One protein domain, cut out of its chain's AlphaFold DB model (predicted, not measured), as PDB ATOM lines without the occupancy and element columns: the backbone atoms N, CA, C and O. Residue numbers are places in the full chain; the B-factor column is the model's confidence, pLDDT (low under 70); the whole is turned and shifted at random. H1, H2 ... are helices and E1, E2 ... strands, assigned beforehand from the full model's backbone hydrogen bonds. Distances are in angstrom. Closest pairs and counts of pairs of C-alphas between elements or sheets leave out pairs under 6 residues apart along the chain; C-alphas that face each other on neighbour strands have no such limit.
ATOM      1  N   SER A 152     173.907 158.766 222.079       72.38
ATOM      2  CA  SER A 152     174.249 157.525 221.377       72.38
ATOM      3  C   SER A 152     173.993 157.726 219.887       72.38
ATOM      4  O   SER A 152     172.891 158.114 219.515       72.38
ATOM      5  N   THR A 153     174.989 157.462 219.048       80.88
ATOM      6  CA  THR A 153     174.867 157.545 217.584       80.88
ATOM      7  C   THR A 153     175.521 156.331 216.926       80.88
ATOM      8  O   THR A 153     176.340 155.656 217.552       80.88
ATOM      9  N   PHE A 154     175.153 156.011 215.685       82.75
ATOM     10  CA  PHE A 154     175.794 154.946 214.912       82.75
ATOM     11  C   PHE A 154     177.001 155.503 214.155       82.75
ATOM     12  O   PHE A 154     176.887 156.455 213.391       82.75
ATOM     13  N   TYR A 155     178.167 154.896 214.363       86.25
ATOM     14  CA  TYR A 155     179.386 155.214 213.630       86.25
ATOM     15  C   TYR A 155     179.540 154.248 212.443       86.25
ATOM     16  O   TYR A 155     179.617 153.035 212.684       86.25
ATOM     17  N   PRO A 156     179.616 154.735 211.190       88.12
ATOM     18  CA  PRO A 156     179.821 153.895 210.021       88.12
ATOM     19  C   PRO A 156     181.255 153.369 209.999       88.12
ATOM     20  O   PRO A 156     182.229 154.103 210.163       88.12
ATOM     21  N   ILE A 157     181.392 152.068 209.797       87.62
ATOM     22  CA  ILE A 157     182.669 151.374 209.749       87.62
ATOM     23  C   ILE A 157     182.928 150.956 208.313       87.62
ATOM     24  O   ILE A 157     182.188 150.175 207.722       87.62
ATOM     25  N   GLN A 158     184.033 151.447 207.766       83.62
ATOM     26  CA  GLN A 158     184.514 151.022 206.461       83.62
ATOM     27  C   GLN A 158     185.530 149.884 206.619       83.62
ATOM     28  O   GLN A 158     186.363 149.890 207.532       83.62
ATOM     29  N   ASN A 159     185.466 148.911 205.709       79.94
ATOM     30  CA  ASN A 159     186.478 147.868 205.506       79.94
ATOM     31  C   ASN A 159     186.766 146.969 206.723       79.94
ATOM     32  O   ASN A 159     187.898 146.511 206.913       79.94
ATOM     33  N   LYS A 160     185.764 146.692 207.573       90.31
ATOM     34  CA  LYS A 160     185.924 145.748 208.688       90.31
ATOM     35  C   LYS A 160     185.207 144.434 208.433       90.31
ATOM     36  O   LYS A 160     184.005 144.302 208.644       90.31
ATOM     37  N   GLU A 161     185.998 143.450 208.034       92.12
ATOM     38  CA  GLU A 161     185.511 142.165 207.551       92.12
ATOM     39  C   GLU A 161     186.062 141.012 208.388       92.12
ATOM     40  O   GLU A 161     187.211 141.030 208.846       92.12
ATOM     41  N   TYR A 162     185.234 139.993 208.588       91.81
ATOM     42  CA  TYR A 162     185.571 138.796 209.341       91.81
ATOM     43  C   TYR A 162     185.188 137.563 208.535       91.81
ATOM     44  O   TYR A 162     184.020 137.365 208.224       91.81
ATOM     45  N   TYR A 163     186.181 136.735 208.230       91.06
ATOM     46  CA  TYR A 163     186.018 135.524 207.432       91.06
ATOM     47  C   TYR A 163     185.887 134.289 208.322       91.06
ATOM     48  O   TYR A 163     186.591 134.169 209.335       91.06
ATOM     49  N   PHE A 164     185.029 133.368 207.896       91.12
ATOM     50  CA  PHE A 164     184.747 132.096 208.546       91.12
ATOM     51  C   PHE A 164     184.864 130.960 207.524       91.12
ATOM     52  O   PHE A 164     184.566 131.133 206.341       91.12
ATOM     53  N   LYS A 165     185.360 129.804 207.971       88.00
ATOM     54  CA  LYS A 165     185.398 128.592 207.146       88.00
ATOM     55  C   LYS A 165     184.002 127.981 207.165       88.00
ATOM     56  O   LYS A 165     183.523 127.741 208.254       88.00
ATOM     57  N   GLY A 166     183.375 127.732 206.022       85.88
ATOM     58  CA  GLY A 166     182.028 127.157 205.978       85.88
ATOM     59  C   GLY A 166     181.035 128.029 205.221       85.88
ATOM     60  O   GLY A 166     181.382 129.096 204.700       85.88
ATOM     61  N   THR A 167     179.801 127.541 205.131       88.88
ATOM     62  CA  THR A 167     178.738 128.171 204.338       88.88
ATOM     63  C   THR A 167     178.059 129.305 205.096       88.88
ATOM     64  O   THR A 167     178.148 129.420 206.323       88.88
ATOM     65  N   LYS A 168     177.338 130.155 204.359       88.12
ATOM     66  CA  LYS A 168     176.497 131.196 204.954       88.12
ATOM     67  C   LYS A 168     175.446 130.604 205.900       88.12
ATOM     68  O   LYS A 168     175.273 131.149 206.989       88.12
ATOM     69  N   ARG A 169     174.836 129.463 205.548       86.81
ATOM     70  CA  ARG A 169     173.938 128.706 206.437       86.81
ATOM     71  C   ARG A 169     174.559 128.404 207.790       86.81
ATOM     72  O   ARG A 169     173.974 128.688 208.830       86.81
ATOM     73  N   GLU A 170     175.751 127.816 207.759       87.75
ATOM     74  CA  GLU A 170     176.450 127.364 208.956       87.75
ATOM     75  C   GLU A 170     176.813 128.554 209.849       87.75
ATOM     76  O   GLU A 170     176.695 128.489 211.072       87.75
ATOM     77  N   LEU A 171     177.190 129.681 209.234       89.81
ATOM     78  CA  LEU A 171     177.446 130.925 209.949       89.81
ATOM     79  C   LEU A 171     176.186 131.494 210.607       89.81
ATOM     80  O   LEU A 171     176.266 131.909 211.762       89.81
ATOM     81  N   ILE A 172     175.045 131.499 209.913       88.44
ATOM     82  CA  ILE A 172     173.761 131.952 210.470       88.44
ATOM     83  C   ILE A 172     173.356 131.075 211.663       88.44
ATOM     84  O   ILE A 172     173.024 131.596 212.726       88.44
ATOM     85  N   GLN A 173     173.468 129.752 211.530       88.00
ATOM     86  CA  GLN A 173     173.138 128.820 212.606       88.00
ATOM     87  C   GLN A 173     174.022 129.041 213.842       88.00
ATOM     88  O   GLN A 173     173.511 129.251 214.942       88.00
ATOM     89  N   LYS A 174     175.349 129.086 213.662       89.62
ATOM     90  CA  LYS A 174     176.291 129.329 214.767       89.62
ATOM     91  C   LYS A 174     176.123 130.720 215.378       89.62
ATOM     92  O   LYS A 174     176.355 130.889 216.574       89.62
ATOM     93  N   LEU A 175     175.729 131.719 214.587       89.25
ATOM     94  CA  LEU A 175     175.407 133.057 215.084       89.25
ATOM     95  C   LEU A 175     174.197 133.018 216.017       89.25
ATOM     96  O   LEU A 175     174.293 133.545 217.126       89.25
ATOM     97  N   ASN A 176     173.114 132.365 215.599       88.88
ATOM     98  CA  ASN A 176     171.919 132.206 216.422       88.88
ATOM     99  C   ASN A 176     172.246 131.464 217.728       88.88
ATOM    100  O   ASN A 176     171.858 131.919 218.800       88.88
ATOM    101  N   GLU A 177     173.047 130.394 217.674       87.62
ATOM    102  CA  GLU A 177     173.512 129.689 218.880       87.62
ATOM    103  C   GLU A 177     174.275 130.610 219.843       87.62
ATOM    104  O   GLU A 177     173.969 130.653 221.033       87.62
ATOM    105  N   VAL A 178     175.245 131.386 219.339       88.12
ATOM    106  CA  VAL A 178     176.014 132.338 220.161       88.12
ATOM    107  C   VAL A 178     175.104 133.397 220.784       88.12
ATOM    108  O   VAL A 178     175.359 133.848 221.901       88.12
ATOM    109  N   GLN A 179     174.054 133.824 220.081       85.75
ATOM    110  CA  GLN A 179     173.082 134.772 220.621       85.75
ATOM    111  C   GLN A 179     172.249 134.148 221.743       85.75
ATOM    112  O   GLN A 179     172.117 134.768 222.799       85.75
ATOM    113  N   VAL A 180     171.762 132.917 221.561       85.31
ATOM    114  CA  VAL A 180     170.995 132.176 222.575       85.31
ATOM    115  C   VAL A 180     171.831 131.925 223.834       85.31
ATOM    116  O   VAL A 180     171.387 132.248 224.935       85.31
ATOM    117  N   GLU A 181     173.068 131.431 223.689       86.56
ATOM    118  CA  GLU A 181     173.991 131.192 224.815       86.56
ATOM    119  C   GLU A 181     174.225 132.467 225.635       86.56
ATOM    120  O   GLU A 181     174.295 132.442 226.864       86.56
ATOM    121  N   LYS A 182     174.308 133.616 224.961       83.62
ATOM    122  CA  LYS A 182     174.519 134.905 225.620       83.62
ATOM    123  C   LYS A 182     173.305 135.428 226.349       83.62
ATOM    124  O   LYS A 182     173.463 136.012 227.416       83.62
ATOM    125  N   VAL A 183     172.117 135.225 225.789       83.44
ATOM    126  CA  VAL A 183     170.866 135.535 226.484       83.44
ATOM    127  C   VAL A 183     170.787 134.728 227.780       83.44
ATOM    128  O   VAL A 183     170.508 135.299 228.832       83.44
ATOM    129  N   GLN A 184     171.137 133.440 227.738       84.06
ATOM    130  CA  GLN A 184     171.203 132.592 228.932       84.06
ATOM    131  C   GLN A 184     172.264 133.075 229.933       84.06
ATOM    132  O   GLN A 184     171.970 133.212 231.119       84.06
ATOM    133  N   GLU A 185     173.480 133.391 229.474       84.69
ATOM    134  CA  GLU A 185     174.548 133.922 230.333       84.69
ATOM    135  C   GLU A 185     174.132 135.231 231.022       84.69
ATOM    136  O   GLU A 185     174.430 135.439 232.200       84.69
ATOM    137  N   TRP A 186     173.449 136.119 230.295       80.69
ATOM    138  CA  TRP A 186     172.929 137.363 230.848       80.69
ATOM    139  C   TRP A 186     171.836 137.105 231.869       80.69
ATOM    140  O   TRP A 186     171.950 137.634 232.969       80.69
ATOM    141  N   ASN A 187     170.862 136.245 231.559       82.12
ATOM    142  CA  ASN A 187     169.793 135.881 232.488       82.12
ATOM    143  C   ASN A 187     170.330 135.282 233.792       82.12
ATOM    144  O   ASN A 187     169.876 135.661 234.865       82.12
ATOM    145  N   ASN A 188     171.367 134.443 233.722       82.19
ATOM    146  CA  ASN A 188     172.011 133.867 234.907       82.19
ATOM    147  C   ASN A 188     172.730 134.904 235.787       82.19
ATOM    148  O   ASN A 188     173.013 134.637 236.953       82.19
ATOM    149  N   LYS A 189     173.065 136.074 235.233       82.56
ATOM    150  CA  LYS A 189     173.719 137.184 235.945       82.56
ATOM    151  C   LYS A 189     172.734 138.236 236.445       82.56
ATOM    152  O   LYS A 189     173.162 139.174 237.120       82.56
ATOM    153  N   LEU A 190     171.451 138.122 236.103       75.62
ATOM    154  CA  LEU A 190     170.438 139.055 236.570       75.62
ATOM    155  C   LEU A 190     170.183 138.845 238.060       75.62
ATOM    156  O   LEU A 190     170.103 137.727 238.565       75.62
ATOM    157  N   THR A 191     170.044 139.954 238.774       68.75
ATOM    158  CA  THR A 191     169.527 139.934 240.147       68.75
ATOM    159  C   THR A 191     168.021 139.629 240.138       68.75
ATOM    160  O   THR A 191     167.368 139.931 239.143       68.75
ATOM    161  N   PRO A 192     167.423 139.122 241.235       61.56
ATOM    162  CA  PRO A 192     165.990 138.776 241.290       61.56
ATOM    163  C   PRO A 192     165.025 139.927 240.957       61.56
ATOM    164  O   PRO A 192     163.855 139.701 240.675       61.56
ATOM    165  N   VAL A 193     165.509 141.170 241.018       57.97
ATOM    166  CA  VAL A 193     164.751 142.391 240.708       57.97
ATOM    167  C   VAL A 193     164.824 142.744 239.212       57.97
ATOM    168  O   VAL A 193     163.975 143.471 238.697       57.97
ATOM    169  N   GLN A 194     165.838 142.251 238.498       61.09
ATOM    170  CA  GLN A 194     166.041 142.509 237.077       61.09
ATOM    171  C   GLN A 194     165.290 141.481 236.225       61.09
ATOM    172  O   GLN A 194     165.288 140.289 236.512       61.09
ATOM    173  N   ARG A 195     164.648 141.962 235.160       69.44
ATOM    174  CA  ARG A 195     163.750 141.151 234.329       69.44
ATOM    175  C   ARG A 195     164.517 140.316 233.304       69.44
ATOM    176  O   ARG A 195     165.463 140.851 232.713       69.44
ATOM    177  N   PRO A 196     164.101 139.063 233.052       74.94
ATOM    178  CA  PRO A 196     164.769 138.195 232.099       74.94
ATOM    179  C   PRO A 196     164.620 138.705 230.663       74.94
ATOM    180  O   PRO A 196     163.666 139.391 230.285       74.94
ATOM    181  N   ILE A 197     165.616 138.359 229.859       76.75
ATOM    182  CA  ILE A 197     165.629 138.526 228.413       76.75
ATOM    183  C   ILE A 197     164.975 137.285 227.809       76.75
ATOM    184  O   ILE A 197     165.392 136.159 228.094       76.75
ATOM    185  N   VAL A 198     163.961 137.500 226.978       77.56
ATOM    186  CA  VAL A 198     163.159 136.460 226.336       77.56
ATOM    187  C   VAL A 198     163.496 136.407 224.851       77.56
ATOM    188  O   VAL A 198     163.841 137.413 224.226       77.56
ATOM    189  N   ILE A 199     163.439 135.196 224.304       77.00
ATOM    190  CA  ILE A 199     163.568 134.936 222.876       77.00
ATOM    191  C   ILE A 199     162.171 134.616 222.361       77.00
ATOM    192  O   ILE A 199     161.623 133.559 222.664       77.00
ATOM    193  N   ASP A 200     161.607 135.538 221.597       75.69
ATOM    194  CA  ASP A 200     160.364 135.335 220.872       75.69
ATOM    195  C   ASP A 200     160.669 134.559 219.589       75.69
ATOM    196  O   ASP A 200     161.200 135.100 218.615       75.69
ATOM    197  N   SER A 201     160.357 133.266 219.614       70.31
ATOM    198  CA  SER A 201     160.548 132.351 218.489       70.31
ATOM    199  C   SER A 201     159.580 132.594 217.330       70.31
ATOM    200  O   SER A 201     159.852 132.128 216.228       70.31
ATOM    201  N   VAL A 202     158.477 133.320 217.545       70.25
ATOM    202  CA  VAL A 202     157.492 133.629 216.497       70.25
ATOM    203  C   VAL A 202     158.004 134.771 215.627       70.25
ATOM    204  O   VAL A 202     157.984 134.681 214.403       70.25
ATOM    205  N   ASN A 203     158.520 135.829 216.257       69.56
ATOM    206  CA  ASN A 203     159.042 137.000 215.548       69.56
ATOM    207  C   ASN A 203     160.564 136.952 215.327       69.56
ATOM    208  O   ASN A 203     161.132 137.852 214.696       69.56
ATOM    209  N   ASN A 204     161.234 135.912 215.838       77.00
ATOM    210  CA  ASN A 204     162.690 135.792 215.886       77.00
ATOM    211  C   ASN A 204     163.348 136.990 216.593       77.00
ATOM    212  O   ASN A 204     164.403 137.466 216.177       77.00
ATOM    213  N   LEU A 205     162.732 137.511 217.656       77.00
ATOM    214  CA  LEU A 205     163.211 138.693 218.380       77.00
ATOM    215  C   LEU A 205     163.795 138.314 219.738       77.00
ATOM    216  O   LEU A 205     163.330 137.401 220.409       77.00
ATOM    217  N   ILE A 206     164.812 139.058 220.160       74.81
ATOM    218  CA  ILE A 206     165.378 138.993 221.505       74.81
ATOM    219  C   ILE A 206     165.046 140.320 222.183       74.81
ATOM    220  O   ILE A 206     165.545 141.366 221.759       74.81
ATOM    221  N   HIS A 207     164.218 140.295 223.221       72.94
ATOM    222  CA  HIS A 207     163.753 141.490 223.932       72.94
ATOM    223  C   HIS A 207     163.584 141.213 225.434       72.94
ATOM    224  O   HIS A 207     163.764 140.091 225.900       72.94
ATOM    225  N   TYR A 208     163.267 142.240 226.222       67.44
ATOM    226  CA  TYR A 208     162.897 142.063 227.633       67.44
ATOM    227  C   TYR A 208     161.419 141.672 227.757       67.44
ATOM    228  O   TYR A 208     160.590 142.298 227.107       67.44
ATOM    229  N   GLU A 209     161.094 140.721 228.640       59.59
ATOM    230  CA  GLU A 209     159.785 140.034 228.777       59.59
ATOM    231  C   GLU A 209     158.508 140.909 228.761       59.59
ATOM    232  O   GLU A 209     157.430 140.417 228.460       59.59
ATOM    233  N   LEU A 210     158.587 142.201 229.089       53.72
ATOM    234  CA  LEU A 210     157.427 143.108 229.165       53.72
ATOM    235  C   LEU A 210     157.604 144.380 228.323       53.72
ATOM    236  O   LEU A 210     156.967 145.397 228.598       53.72
ATOM    237  N   ASN A 211     158.536 144.377 227.368       55.19
ATOM    238  CA  ASN A 211     158.860 145.565 226.589       55.19
ATOM    239  C   ASN A 211     159.264 145.194 225.153       55.19
ATOM    240  O   ASN A 211     160.426 145.342 224.766       55.19
ATOM    241  N   ASP A 212     158.283 144.777 224.345       55.25
ATOM    242  CA  ASP A 212     158.443 144.471 222.907       55.25
ATOM    243  C   ASP A 212     159.036 145.642 222.103       55.25
ATOM    244  O   ASP A 212     159.593 145.468 221.022       55.25
ATOM    245  N   GLN A 213     158.958 146.856 222.655       52.38
ATOM    246  CA  GLN A 213     159.527 148.079 222.090       52.38
ATOM    247  C   GLN A 213     161.071 148.102 222.125       52.38
ATOM    248  O   GLN A 213     161.689 148.795 221.318       52.38
ATOM    249  N   TYR A 214     161.719 147.357 223.034       57.25
ATOM    250  CA  TYR A 214     163.179 147.353 223.207       57.25
ATOM    251  C   TYR A 214     163.812 146.035 222.740       57.25
ATOM    252  O   TYR A 214     164.198 145.175 223.533       57.25
ATOM    253  N   VAL A 215     163.972 145.915 221.420       63.78
ATOM    254  CA  VAL A 215     164.606 144.765 220.759       63.78
ATOM    255  C   VAL A 215     166.135 144.814 220.910       63.78
ATOM    256  O   VAL A 215     166.816 145.673 220.353       63.78
ATOM    257  N   LEU A 216     166.710 143.866 221.649       66.62
ATOM    258  CA  LEU A 216     168.160 143.722 221.839       66.62
ATOM    259  C   LEU A 216     168.857 143.114 220.613       66.62
ATOM    260  O   LEU A 216     170.029 143.398 220.347       66.62
ATOM    261  N   GLY A 217     168.139 142.283 219.863       73.19
ATOM    262  CA  GLY A 217     168.625 141.619 218.660       73.19
ATOM    263  C   GLY A 217     167.527 140.818 217.973       73.19
ATOM    264  O   GLY A 217     166.425 140.687 218.498       73.19
ATOM    265  N   ARG A 218     167.844 140.285 216.795       78.75
ATOM    266  CA  ARG A 218     166.947 139.447 215.996       78.75
ATOM    267  C   ARG A 218     167.689 138.167 215.629       78.75
ATOM    268  O   ARG A 218     168.817 138.260 215.164       78.75
ATOM    269  N   LEU A 219     167.094 137.001 215.837       78.88
ATOM    270  CA  LEU A 219     167.619 135.758 215.278       78.88
ATOM    271  C   LEU A 219     167.442 135.796 213.757       78.88
ATOM    272  O   LEU A 219     166.404 136.225 213.252       78.88
ATOM    273  N   LEU A 220     168.467 135.387 213.016       79.06
ATOM    274  CA  LEU A 220     168.379 135.352 211.559       79.06
ATOM    275  C   LEU A 220     167.677 134.071 211.124       79.06
ATOM    276  O   LEU A 220     168.039 132.980 211.569       79.06
ATOM    277  N   ASP A 221     166.695 134.205 210.238       76.12
ATOM    278  CA  ASP A 221     166.046 133.048 209.636       76.12
ATOM    279  C   ASP A 221     167.018 132.356 208.667       76.12
ATOM    280  O   ASP A 221     167.746 133.002 207.908       76.12
ATOM    281  N   ILE A 222     167.020 131.027 208.683       68.88
ATOM    282  CA  ILE A 222     167.796 130.205 207.756       68.88
ATOM    283  C   ILE A 222     167.323 130.448 206.317       68.88
ATOM    284  O   ILE A 222     168.136 130.411 205.395       68.88
ATOM    285  N   GLU A 223     166.042 130.762 206.102       69.62
ATOM    286  CA  GLU A 223     165.531 131.067 204.762       69.62
ATOM    287  C   GLU A 223     166.108 132.359 204.164       69.62
ATOM    288  O   GLU A 223     166.195 132.481 202.936       69.62
ATOM    289  N   GLU A 224     166.578 133.296 205.001       69.00
ATOM    290  CA  GLU A 224     167.259 134.506 204.528       69.00
ATOM    291  C   GLU A 224     168.587 134.171 203.815       69.00
ATOM    292  O   GLU A 224     169.071 134.979 203.021       69.00
ATOM    293  N   GLU A 225     169.126 132.952 203.973       70.31
ATOM    294  CA  GLU A 225     170.297 132.470 203.231       70.31
ATOM    295  C   GLU A 225     170.113 132.535 201.705       70.31
ATOM    296  O   GLU A 225     171.081 132.752 200.976       70.31
ATOM    297  N   LYS A 226     168.884 132.393 201.195       71.50
ATOM    298  CA  LYS A 226     168.624 132.421 199.744       71.50
ATOM    299  C   LYS A 226     168.967 133.769 199.097       71.50
ATOM    300  O   LYS A 226     169.078 133.844 197.880       71.50
ATOM    301  N   ARG A 227     169.139 134.831 199.892       78.56
ATOM    302  CA  ARG A 227     169.535 136.165 199.420       78.56
ATOM    303  C   ARG A 227     171.047 136.278 199.322       78.56
ATOM    304  O   ARG A 227     171.751 135.803 200.209       78.56
ATOM    305  N   ASP A 228     171.560 136.997 198.329       78.44
ATOM    306  CA  ASP A 228     173.009 137.203 198.157       78.44
ATOM    307  C   ASP A 228     173.678 137.818 199.395       78.44
ATOM    308  O   ASP A 228     174.798 137.456 199.761       78.44
ATOM    309  N   SER A 229     172.960 138.706 200.083       84.19
ATOM    310  CA  SER A 229     173.401 139.378 201.304       84.19
ATOM    311  C   SER A 229     172.319 139.316 202.380       84.19
ATOM    312  O   SER A 229     171.156 139.623 202.114       84.19
ATOM    313  N   VAL A 230     172.711 138.956 203.605       86.00
ATOM    314  CA  VAL A 230     171.821 138.917 204.776       86.00
ATOM    315  C   VAL A 230     172.182 140.061 205.710       86.00
ATOM    316  O   VAL A 230     173.295 140.122 206.230       86.00
ATOM    317  N   TYR A 231     171.249 140.987 205.911       84.62
ATOM    318  CA  TYR A 231     171.461 142.158 206.754       84.62
ATOM    319  C   TYR A 231     171.018 141.874 208.181       84.62
ATOM    320  O   TYR A 231     169.881 141.488 208.432       84.62
ATOM    321  N   TYR A 232     171.914 142.137 209.122       85.19
ATOM    322  CA  TYR A 232     171.632 142.092 210.542       85.19
ATOM    323  C   TYR A 232     171.625 143.508 211.110       85.19
ATOM    324  O   TYR A 232     172.594 144.258 210.957       85.19
ATOM    325  N   GLN A 233     170.563 143.847 211.838       83.44
ATOM    326  CA  GLN A 233     170.444 145.107 212.559       83.44
ATOM    327  C   GLN A 233     169.951 144.854 213.981       83.44
ATOM    328  O   GLN A 233     168.943 144.186 214.198       83.44
ATOM    329  N   SER A 234     170.654 145.434 214.950       81.94
ATOM    330  CA  SER A 234     170.181 145.572 216.324       81.94
ATOM    331  C   SER A 234     170.398 146.990 216.838       81.94
ATOM    332  O   SER A 234     171.018 147.823 216.174       81.94
ATOM    333  N   ASN A 235     169.960 147.244 218.071       77.50
ATOM    334  CA  ASN A 235     170.182 148.518 218.756       77.50
ATOM    335  C   ASN A 235     171.664 148.838 219.005       77.50
ATOM    336  O   ASN A 235     171.971 149.940 219.429       77.50
ATOM    337  N   LEU A 236     172.593 147.905 218.778       81.81
ATOM    338  CA  LEU A 236     174.016 148.106 219.069       81.81
ATOM    339  C   LEU A 236     174.901 148.061 217.827       81.81
ATOM    340  O   LEU A 236     175.993 148.631 217.832       81.81
ATOM    341  N   VAL A 237     174.488 147.336 216.789       89.19
ATOM    342  CA  VAL A 237     175.349 147.046 215.647       89.19
ATOM    343  C   VAL A 237     174.530 146.760 214.395       89.19
ATOM    344  O   VAL A 237     173.461 146.155 214.469       89.19
ATOM    345  N   LYS A 238     175.080 147.143 213.242       89.38
ATOM    346  CA  LYS A 238     174.617 146.702 211.929       89.38
ATOM    347  C   LYS A 238     175.756 146.020 211.194       89.38
ATOM    348  O   LYS A 238     176.867 146.550 211.123       89.38
ATOM    349  N   PHE A 239     175.500 144.845 210.646       92.19
ATOM    350  CA  PHE A 239     176.463 144.125 209.824       92.19
ATOM    351  C   PHE A 239     175.747 143.351 208.725       92.19
ATOM    352  O   PHE A 239     174.554 143.079 208.820       92.19
ATOM    353  N   VAL A 240     176.480 142.993 207.681       91.50
ATOM    354  CA  VAL A 240     175.976 142.160 206.590       91.50
ATOM    355  C   VAL A 240     176.764 140.862 206.533       91.50
ATOM    356  O   VAL A 240     177.979 140.849 206.745       91.50
ATOM    357  N   ILE A 241     176.058 139.768 206.275       90.25
ATOM    358  CA  ILE A 241     176.631 138.458 206.017       90.25
ATOM    359  C   ILE A 241     176.575 138.205 204.518       90.25
ATOM    360  O   ILE A 241     175.505 138.253 203.910       90.25
ATOM    361  N   THR A 242     177.725 137.909 203.932       90.12
ATOM    362  CA  THR A 242     177.852 137.513 202.529       90.12
ATOM    363  C   THR A 242     178.642 136.216 202.423       90.12
ATOM    364  O   THR A 242     179.254 135.753 203.390       90.12
ATOM    365  N   GLN A 243     178.612 135.600 201.245       88.25
ATOM    366  CA  GLN A 243     179.439 134.444 200.934       88.25
ATOM    367  C   GLN A 243     180.368 134.787 199.777       88.25
ATOM    368  O   GLN A 243     179.920 135.285 198.751       88.25
ATOM    369  N   ASP A 244     181.656 134.518 199.960       83.12
ATOM    370  CA  ASP A 244     182.669 134.625 198.917       83.12
ATOM    371  C   ASP A 244     183.185 133.220 198.616       83.12
ATOM    372  O   ASP A 244     183.857 132.610 199.453       83.12
ATOM    373  N   ASN A 245     182.829 132.690 197.444       76.38
ATOM    374  CA  ASN A 245     183.193 131.355 196.978       76.38
ATOM    375  C   ASN A 245     182.895 130.256 198.030       76.38
ATOM    376  O   ASN A 245     181.776 129.751 198.123       76.38
ATOM    377  N   THR A 246     183.888 129.916 198.862       77.56
ATOM    378  CA  THR A 246     183.864 128.851 199.885       77.56
ATOM    379  C   THR A 246     183.872 129.350 201.336       77.56
ATOM    380  O   THR A 246     183.962 128.541 202.263       77.56
ATOM    381  N   ARG A 247     183.816 130.668 201.569       87.38
ATOM    382  CA  ARG A 247     183.888 131.261 202.912       87.38
ATOM    383  C   ARG A 247     182.739 132.223 203.160       87.38
ATOM    384  O   ARG A 247     182.487 133.134 202.374       87.38
ATOM    385  N   ALA A 248     182.092 132.065 204.303       90.19
ATOM    386  CA  ALA A 248     181.161 133.055 204.811       90.19
ATOM    387  C   ALA A 248     181.921 134.246 205.424       90.19
ATOM    388  O   ALA A 248     182.977 134.093 206.051       90.19
ATOM    389  N   LYS A 249     181.377 135.448 205.251       92.25
ATOM    390  CA  LYS A 249     181.983 136.705 205.687       92.25
ATOM    391  C   LYS A 249     180.959 137.573 206.403       92.25
ATOM    392  O   LYS A 249     179.833 137.710 205.948       92.25
ATOM    393  N   ILE A 250     181.388 138.198 207.498       92.06
ATOM    394  CA  ILE A 250     180.657 139.268 208.185       92.06
ATOM    395  C   ILE A 250     181.368 140.591 207.913       92.06
ATOM    396  O   ILE A 250     182.522 140.759 208.314       92.06
ATOM    397  N   THR A 251     180.668 141.539 207.299       92.44
ATOM    398  CA  THR A 251     181.121 142.924 207.139       92.44
ATOM    399  C   THR A 251     180.384 143.808 208.132       92.44
ATOM    400  O   THR A 251     179.165 143.949 208.073       92.44
ATOM    401  N   LEU A 252     181.126 144.401 209.062       92.00
ATOM    402  CA  LEU A 252     180.586 145.337 210.042       92.00
ATOM    403  C   LEU A 252     180.325 146.686 209.363       92.00
ATOM    404  O   LEU A 252     181.268 147.300 208.871       92.00
ATOM    405  N   LEU A 253     179.061 147.119 209.344       90.38
ATOM    406  CA  LEU A 253     178.614 148.339 208.666       90.38
ATOM    407  C   LEU A 253     178.567 149.525 209.623       90.38
ATOM    408  O   LEU A 253     179.109 150.579 209.323       90.38
ATOM    409  N   GLU A 254     177.940 149.356 210.787       91.25
ATOM    410  CA  GLU A 254     177.784 150.425 211.775       91.25
ATOM    411  C   GLU A 254     177.872 149.868 213.193       91.25
ATOM    412  O   GLU A 254     177.449 148.740 213.462       91.25
ATOM    413  N   ILE A 255     178.378 150.674 214.125       90.31
ATOM    414  CA  ILE A 255     178.369 150.348 215.553       90.31
ATOM    415  C   ILE A 255     177.862 151.528 216.371       90.31
ATOM    416  O   ILE A 255     178.208 152.675 216.096       90.31
ATOM    417  N   MET A 256     177.060 151.253 217.394       84.88
ATOM    418  CA  MET A 256     176.622 152.284 218.325       84.88
ATOM    419  C   MET A 256     177.807 152.764 219.169       84.88
ATOM    420  O   MET A 256     178.484 151.974 219.833       84.88
ATOM    421  N   VAL A 257     178.019 154.076 219.173       85.38
ATOM    422  CA  VAL A 257     179.012 154.774 219.989       85.38
ATOM    423  C   VAL A 257     178.310 155.761 220.910       85.38
ATOM    424  O   VAL A 257     177.329 156.402 220.535       85.38
ATOM    425  N   ARG A 258     178.820 155.890 222.138       77.75
ATOM    426  CA  ARG A 258     178.378 156.926 223.077       77.75
ATOM    427  C   ARG A 258     179.372 158.070 223.040       77.75
ATOM    428  O   ARG A 258     180.530 157.888 223.410       77.75
ATOM    429  N   VAL A 259     178.909 159.235 222.618       72.44
ATOM    430  CA  VAL A 259     179.741 160.421 222.413       72.44
ATOM    431  C   VAL A 259     179.172 161.593 223.191       72.44
ATOM    432  O   VAL A 259     177.966 161.691 223.391       72.44
ATOM    433  N   GLN A 260     180.048 162.464 223.684       65.06
ATOM    434  CA  GLN A 260     179.609 163.721 224.282       65.06
ATOM    435  C   GLN A 260     179.147 164.641 223.158       65.06
ATOM    436  O   GLN A 260     179.896 164.884 222.214       65.06
ATOM    437  N   GLY A 261     177.911 165.116 223.236       60.75
ATOM    438  CA  GLY A 261     177.341 165.936 222.179       60.75
ATOM    439  C   GLY A 261     175.875 166.245 222.421       60.75
ATOM    440  O   GLY A 261     175.195 165.571 223.190       60.75
ATOM    441  N   VAL A 262     175.394 167.291 221.761       52.16
ATOM    442  CA  VAL A 262     173.985 167.680 221.761       52.16
ATOM    443  C   VAL A 262     173.520 167.740 220.312       52.16
ATOM    444  O   VAL A 262     174.122 168.455 219.517       52.16
ATOM    445  N   GLY A 263     172.451 167.007 219.986       56.59
ATOM    446  CA  GLY A 263     171.890 166.944 218.632       56.59
ATOM    447  C   GLY A 263     172.647 166.000 217.696       56.59
ATOM    448  O   GLY A 263     173.269 165.035 218.149       56.59
ATOM    449  N   ASP A 264     172.576 166.280 216.393       56.44
ATOM    450  CA  ASP A 264     173.275 165.518 215.357       56.44
ATOM    451  C   ASP A 264     174.785 165.711 215.496       56.44
ATOM    452  O   ASP A 264     175.361 166.738 215.132       56.44
ATOM    453  N   VAL A 265     175.436 164.708 216.080       66.00
ATOM    454  CA  VAL A 265     176.890 164.695 216.206       66.00
ATOM    455  C   VAL A 265     177.488 164.450 214.833       66.00
ATOM    456  O   VAL A 265     177.193 163.442 214.198       66.00
ATOM    457  N   ASP A 266     178.362 165.354 214.400       70.88
ATOM    458  CA  ASP A 266     179.126 165.204 213.166       70.88
ATOM    459  C   ASP A 266     180.055 163.984 213.266       70.88
ATOM    460  O   ASP A 266     181.134 164.022 213.869       70.88
ATOM    461  N   ILE A 267     179.605 162.873 212.682       70.94
ATOM    462  CA  ILE A 267     180.254 161.566 212.791       70.94
ATOM    463  C   ILE A 267     181.647 161.582 212.143       70.94
ATOM    464  O   ILE A 267     182.534 160.836 212.562       70.94
ATOM    465  N   THR A 268     181.877 162.474 211.173       69.94
ATOM    466  CA  THR A 268     183.154 162.582 210.448       69.94
ATOM    467  C   THR A 268     184.301 163.074 211.328       69.94
ATOM    468  O   THR A 268     185.463 162.773 211.058       69.94
ATOM    469  N   LYS A 269     183.981 163.783 212.415       72.19
ATOM    470  CA  LYS A 269     184.958 164.326 213.370       72.19
ATOM    471  C   LYS A 269     185.221 163.401 214.552       72.19
ATOM    472  O   LYS A 269     186.100 163.681 215.367       72.19
ATOM    473  N   LEU A 270     184.465 162.311 214.673       76.06
ATOM    474  CA  LEU A 270     184.615 161.383 215.783       76.06
ATOM    475  C   LEU A 270     185.833 160.468 215.581       76.06
ATOM    476  O   LEU A 270     186.042 159.934 214.486       76.06
ATOM    477  N   PRO A 271     186.624 160.225 216.642       80.50
ATOM    478  CA  PRO A 271     187.725 159.280 216.572       80.50
ATOM    479  C   PRO A 271     187.196 157.864 216.319       80.50
ATOM    480  O   PRO A 271     186.142 157.473 216.818       80.50
ATOM    481  N   TYR A 272     187.975 157.067 215.587       83.94
ATOM    482  CA  TYR A 272     187.611 155.689 215.262       83.94
ATOM    483  C   TYR A 272     187.311 154.858 216.534       83.94
ATOM    484  O   TYR A 272     188.173 154.781 217.423       83.94
ATOM    485  N   PRO A 273     186.146 154.184 216.634       86.94
ATOM    486  CA  PRO A 273     185.650 153.591 217.880       86.94
ATOM    487  C   PRO A 273     186.304 152.239 218.207       86.94
ATOM    488  O   PRO A 273     185.706 151.161 218.145       86.94
ATOM    489  N   LYS A 274     187.594 152.273 218.567       87.19
ATOM    490  CA  LYS A 274     188.399 151.071 218.853       87.19
ATOM    491  C   LYS A 274     187.812 150.222 219.984       87.19
ATOM    492  O   LYS A 274     187.918 148.994 219.941       87.19
ATOM    493  N   LYS A 275     187.234 150.855 221.010       87.38
ATOM    494  CA  LYS A 275     186.723 150.176 222.208       87.38
ATOM    495  C   LYS A 275     185.466 149.372 221.888       87.38
ATOM    496  O   LYS A 275     185.389 148.196 222.245       87.38
ATOM    497  N   GLU A 276     184.531 149.980 221.175       87.62
ATOM    498  CA  GLU A 276     183.257 149.401 220.762       87.62
ATOM    499  C   GLU A 276     183.507 148.258 219.773       87.62
ATOM    500  O   GLU A 276     182.991 147.156 219.957       87.62
ATOM    501  N   ILE A 277     184.416 148.446 218.811       88.44
ATOM    502  CA  ILE A 277     184.819 147.386 217.872       88.44
ATOM    503  C   ILE A 277     185.495 146.220 218.603       88.44
ATOM    504  O   ILE A 277     185.260 145.051 218.282       88.44
ATOM    505  N   ARG A 278     186.329 146.497 219.614       89.44
ATOM    506  CA  ARG A 278     186.934 145.446 220.445       89.44
ATOM    507  C   ARG A 278     185.871 144.693 221.244       89.44
ATOM    508  O   ARG A 278     185.966 143.469 221.350       89.44
ATOM    509  N   ALA A 279     184.866 145.396 221.766       87.38
ATOM    510  CA  ALA A 279     183.730 144.783 222.442       87.38
ATOM    511  C   ALA A 279     182.932 143.894 221.479       87.38
ATOM    512  O   ALA A 279     182.721 142.730 221.804       87.38
ATOM    513  N   PHE A 280     182.600 144.374 220.276       88.62
ATOM    514  CA  PHE A 280     181.962 143.583 219.218       88.62
ATOM    515  C   PHE A 280     182.769 142.321 218.882       88.62
ATOM    516  O   PHE A 280     182.232 141.214 218.893       88.62
ATOM    517  N   LYS A 281     184.087 142.451 218.682       91.06
ATOM    518  CA  LYS A 281     184.960 141.303 218.396       91.06
ATOM    519  C   LYS A 281     184.953 140.279 219.532       91.06
ATOM    520  O   LYS A 281     184.867 139.085 219.272       91.06
ATOM    521  N   ARG A 282     185.064 140.730 220.783       89.25
ATOM    522  CA  ARG A 282     185.059 139.850 221.962       89.25
ATOM    523  C   ARG A 282     183.707 139.168 222.152       89.25
ATOM    524  O   ARG A 282     183.667 138.010 222.540       89.25
ATOM    525  N   ASN A 283     182.627 139.892 221.884       86.31
ATOM    526  CA  ASN A 283     181.272 139.468 222.195       86.31
ATOM    527  C   ASN A 283     180.634 138.633 221.080       86.31
ATOM    528  O   ASN A 283     179.802 137.798 221.396       86.31
ATOM    529  N   LEU A 284     180.965 138.847 219.810       89.31
ATOM    530  CA  LEU A 284     180.308 138.144 218.705       89.31
ATOM    531  C   LEU A 284     181.304 137.319 217.894       89.31
ATOM    532  O   LEU A 284     181.180 136.104 217.793       89.31
ATOM    533  N   ILE A 285     182.350 137.968 217.382       91.62
ATOM    534  CA  ILE A 285     183.290 137.329 216.454       91.62
ATOM    535  C   ILE A 285     184.122 136.232 217.126       91.62
ATOM    536  O   ILE A 285     184.351 135.187 216.531       91.62
ATOM    537  N   SER A 286     184.624 136.458 218.342       90.44
ATOM    538  CA  SER A 286     185.491 135.487 219.014       90.44
ATOM    539  C   SER A 286     184.753 134.208 219.424       90.44
ATOM    540  O   SER A 286     185.340 133.151 219.211       90.44
ATOM    541  N   PRO A 287     183.528 134.254 219.985       90.00
ATOM    542  CA  PRO A 287     182.730 133.051 220.215       90.00
ATOM    543  C   PRO A 287     182.390 132.322 218.914       90.00
ATOM    544  O   PRO A 287     182.608 131.119 218.830       90.00
ATOM    545  N   LEU A 288     181.982 133.053 217.869       89.81
ATOM    546  CA  LEU A 288     181.724 132.471 216.547       89.81
ATOM    547  C   LEU A 288     182.941 131.716 216.010       89.81
ATOM    548  O   LEU A 288     182.827 130.564 215.615       89.81
ATOM    549  N   LYS A 289     184.129 132.330 216.058       89.44
ATOM    550  CA  LYS A 289     185.373 131.694 215.605       89.44
ATOM    551  C   LYS A 289     185.763 130.445 216.391       89.44
ATOM    552  O   LYS A 289     186.547 129.675 215.869       89.44
ATOM    553  N   LYS A 290     185.288 130.269 217.627       89.94
ATOM    554  CA  LYS A 290     185.541 129.048 218.409       89.94
ATOM    555  C   LYS A 290     184.628 127.891 218.002       89.94
ATOM    556  O   LYS A 290     184.956 126.750 218.293       89.94
ATOM    557  N   LYS A 291     183.484 128.190 217.379       85.88
ATOM    558  CA  LYS A 291     182.522 127.192 216.894       85.88
ATOM    559  C   LYS A 291     182.837 126.705 215.471       85.88
ATOM    560  O   LYS A 291     182.141 125.824 214.976       85.88
ATOM    561  N   PHE A 292     183.838 127.279 214.804       85.38
ATOM    562  CA  PHE A 292     184.353 126.879 213.487       85.38
ATOM    563  C   PHE A 292     185.757 126.299 213.620       85.38
ATOM    564  O   PHE A 292     186.088 125.407 212.812       85.38
TER     565      PHE A 292
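What this domain is: This is residues 152 to 292 of the 292 residues of an uncharacterized protein of Myroides profundi (UniProt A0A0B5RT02). A long, strongly twisted sheet of four strands has two helices over one face: H3, and the first part of H1. H1 runs on past that sheet and, with residues 176 to 187, covers one face of a small, strongly twisted sheet of three strands. The 141 printed residues hold seven named strands and three named helices, in the order E1 H1 E2 E3 E4 H2 E5 E6 E7 H3, a mixed class. The sheets, E1 E7 E6 E5 and E2 E3 E4, are both all antiparallel. The whole is compact, with a radius of gyration of the C-alphas of 16.0 A and spans of 45 by 42 by 25 A.

How they stand to each other: E1, residues 152 to 165, bends by 71 degrees at residue 158 and is antiparallel to E7, residues 247 to 260; N 155 and O 255 are within hydrogen-bond range at 2.8 A. H1, residues 168 to 188, is on their sheet at a height of 9.1 A, over E7; the closest C-alphas of H1 and E7, Lys 168 and Ala 248, are 5.0 A apart. E2, residues 197 to 200, E3, residues 205 to 208, and E4, residues 211 to 218, form a meander, each strand the antiparallel neighbour of the one before, with N 198 and O 207 at 2.8 A and N 206 and O 217 at 2.8 A. H1 is on this sheet too, at a height of 9.8 A. H2, residues 222 to 226, touches residues 168 to 173 of H1 alone, closest at the C-alphas of Arg 169 and Glu 225, 6.1 A, and only grazes the larger sheet. E5, residues 229 to 233, E6, residues 237 to 244, and E7 form another meander, with N 232 and O 239 at 2.8 A and N 251 and O 240 at 2.8 A. H3, residues 274 to 290, is on the larger sheet, on the same face as H1. Its residues 284 to 288 alone touch H1, closest at the C-alphas of Leu 175 and Leu 288, 6.5 A; the lines are about perpendicular, only just, at 70.0 degrees. O i to N i+4 pairs are all within range in H1, 11 of 13 in H3, and 0 of 1 in H2, which has 2 of 2 O i to N i+3 pairs.

Where its parts are: E1 begins at C-alpha 152 (174.249, 157.525, 221.377) and is 34.1 A long. H1 spans 30.4 A, E6 22.1 A and E7 39.1 A. H3, 22.2 A, ends at C-alpha 290 (185.541, 129.048, 218.409).

The domain as a whole: The C-alphas farthest apart, Val 193 and Asn 245, are 48.7 A apart. The printed part has no cut; the long link is E7 to H3. Mean pLDDT of the printed part is 80.2; among the residues under 70 are 208 to 216.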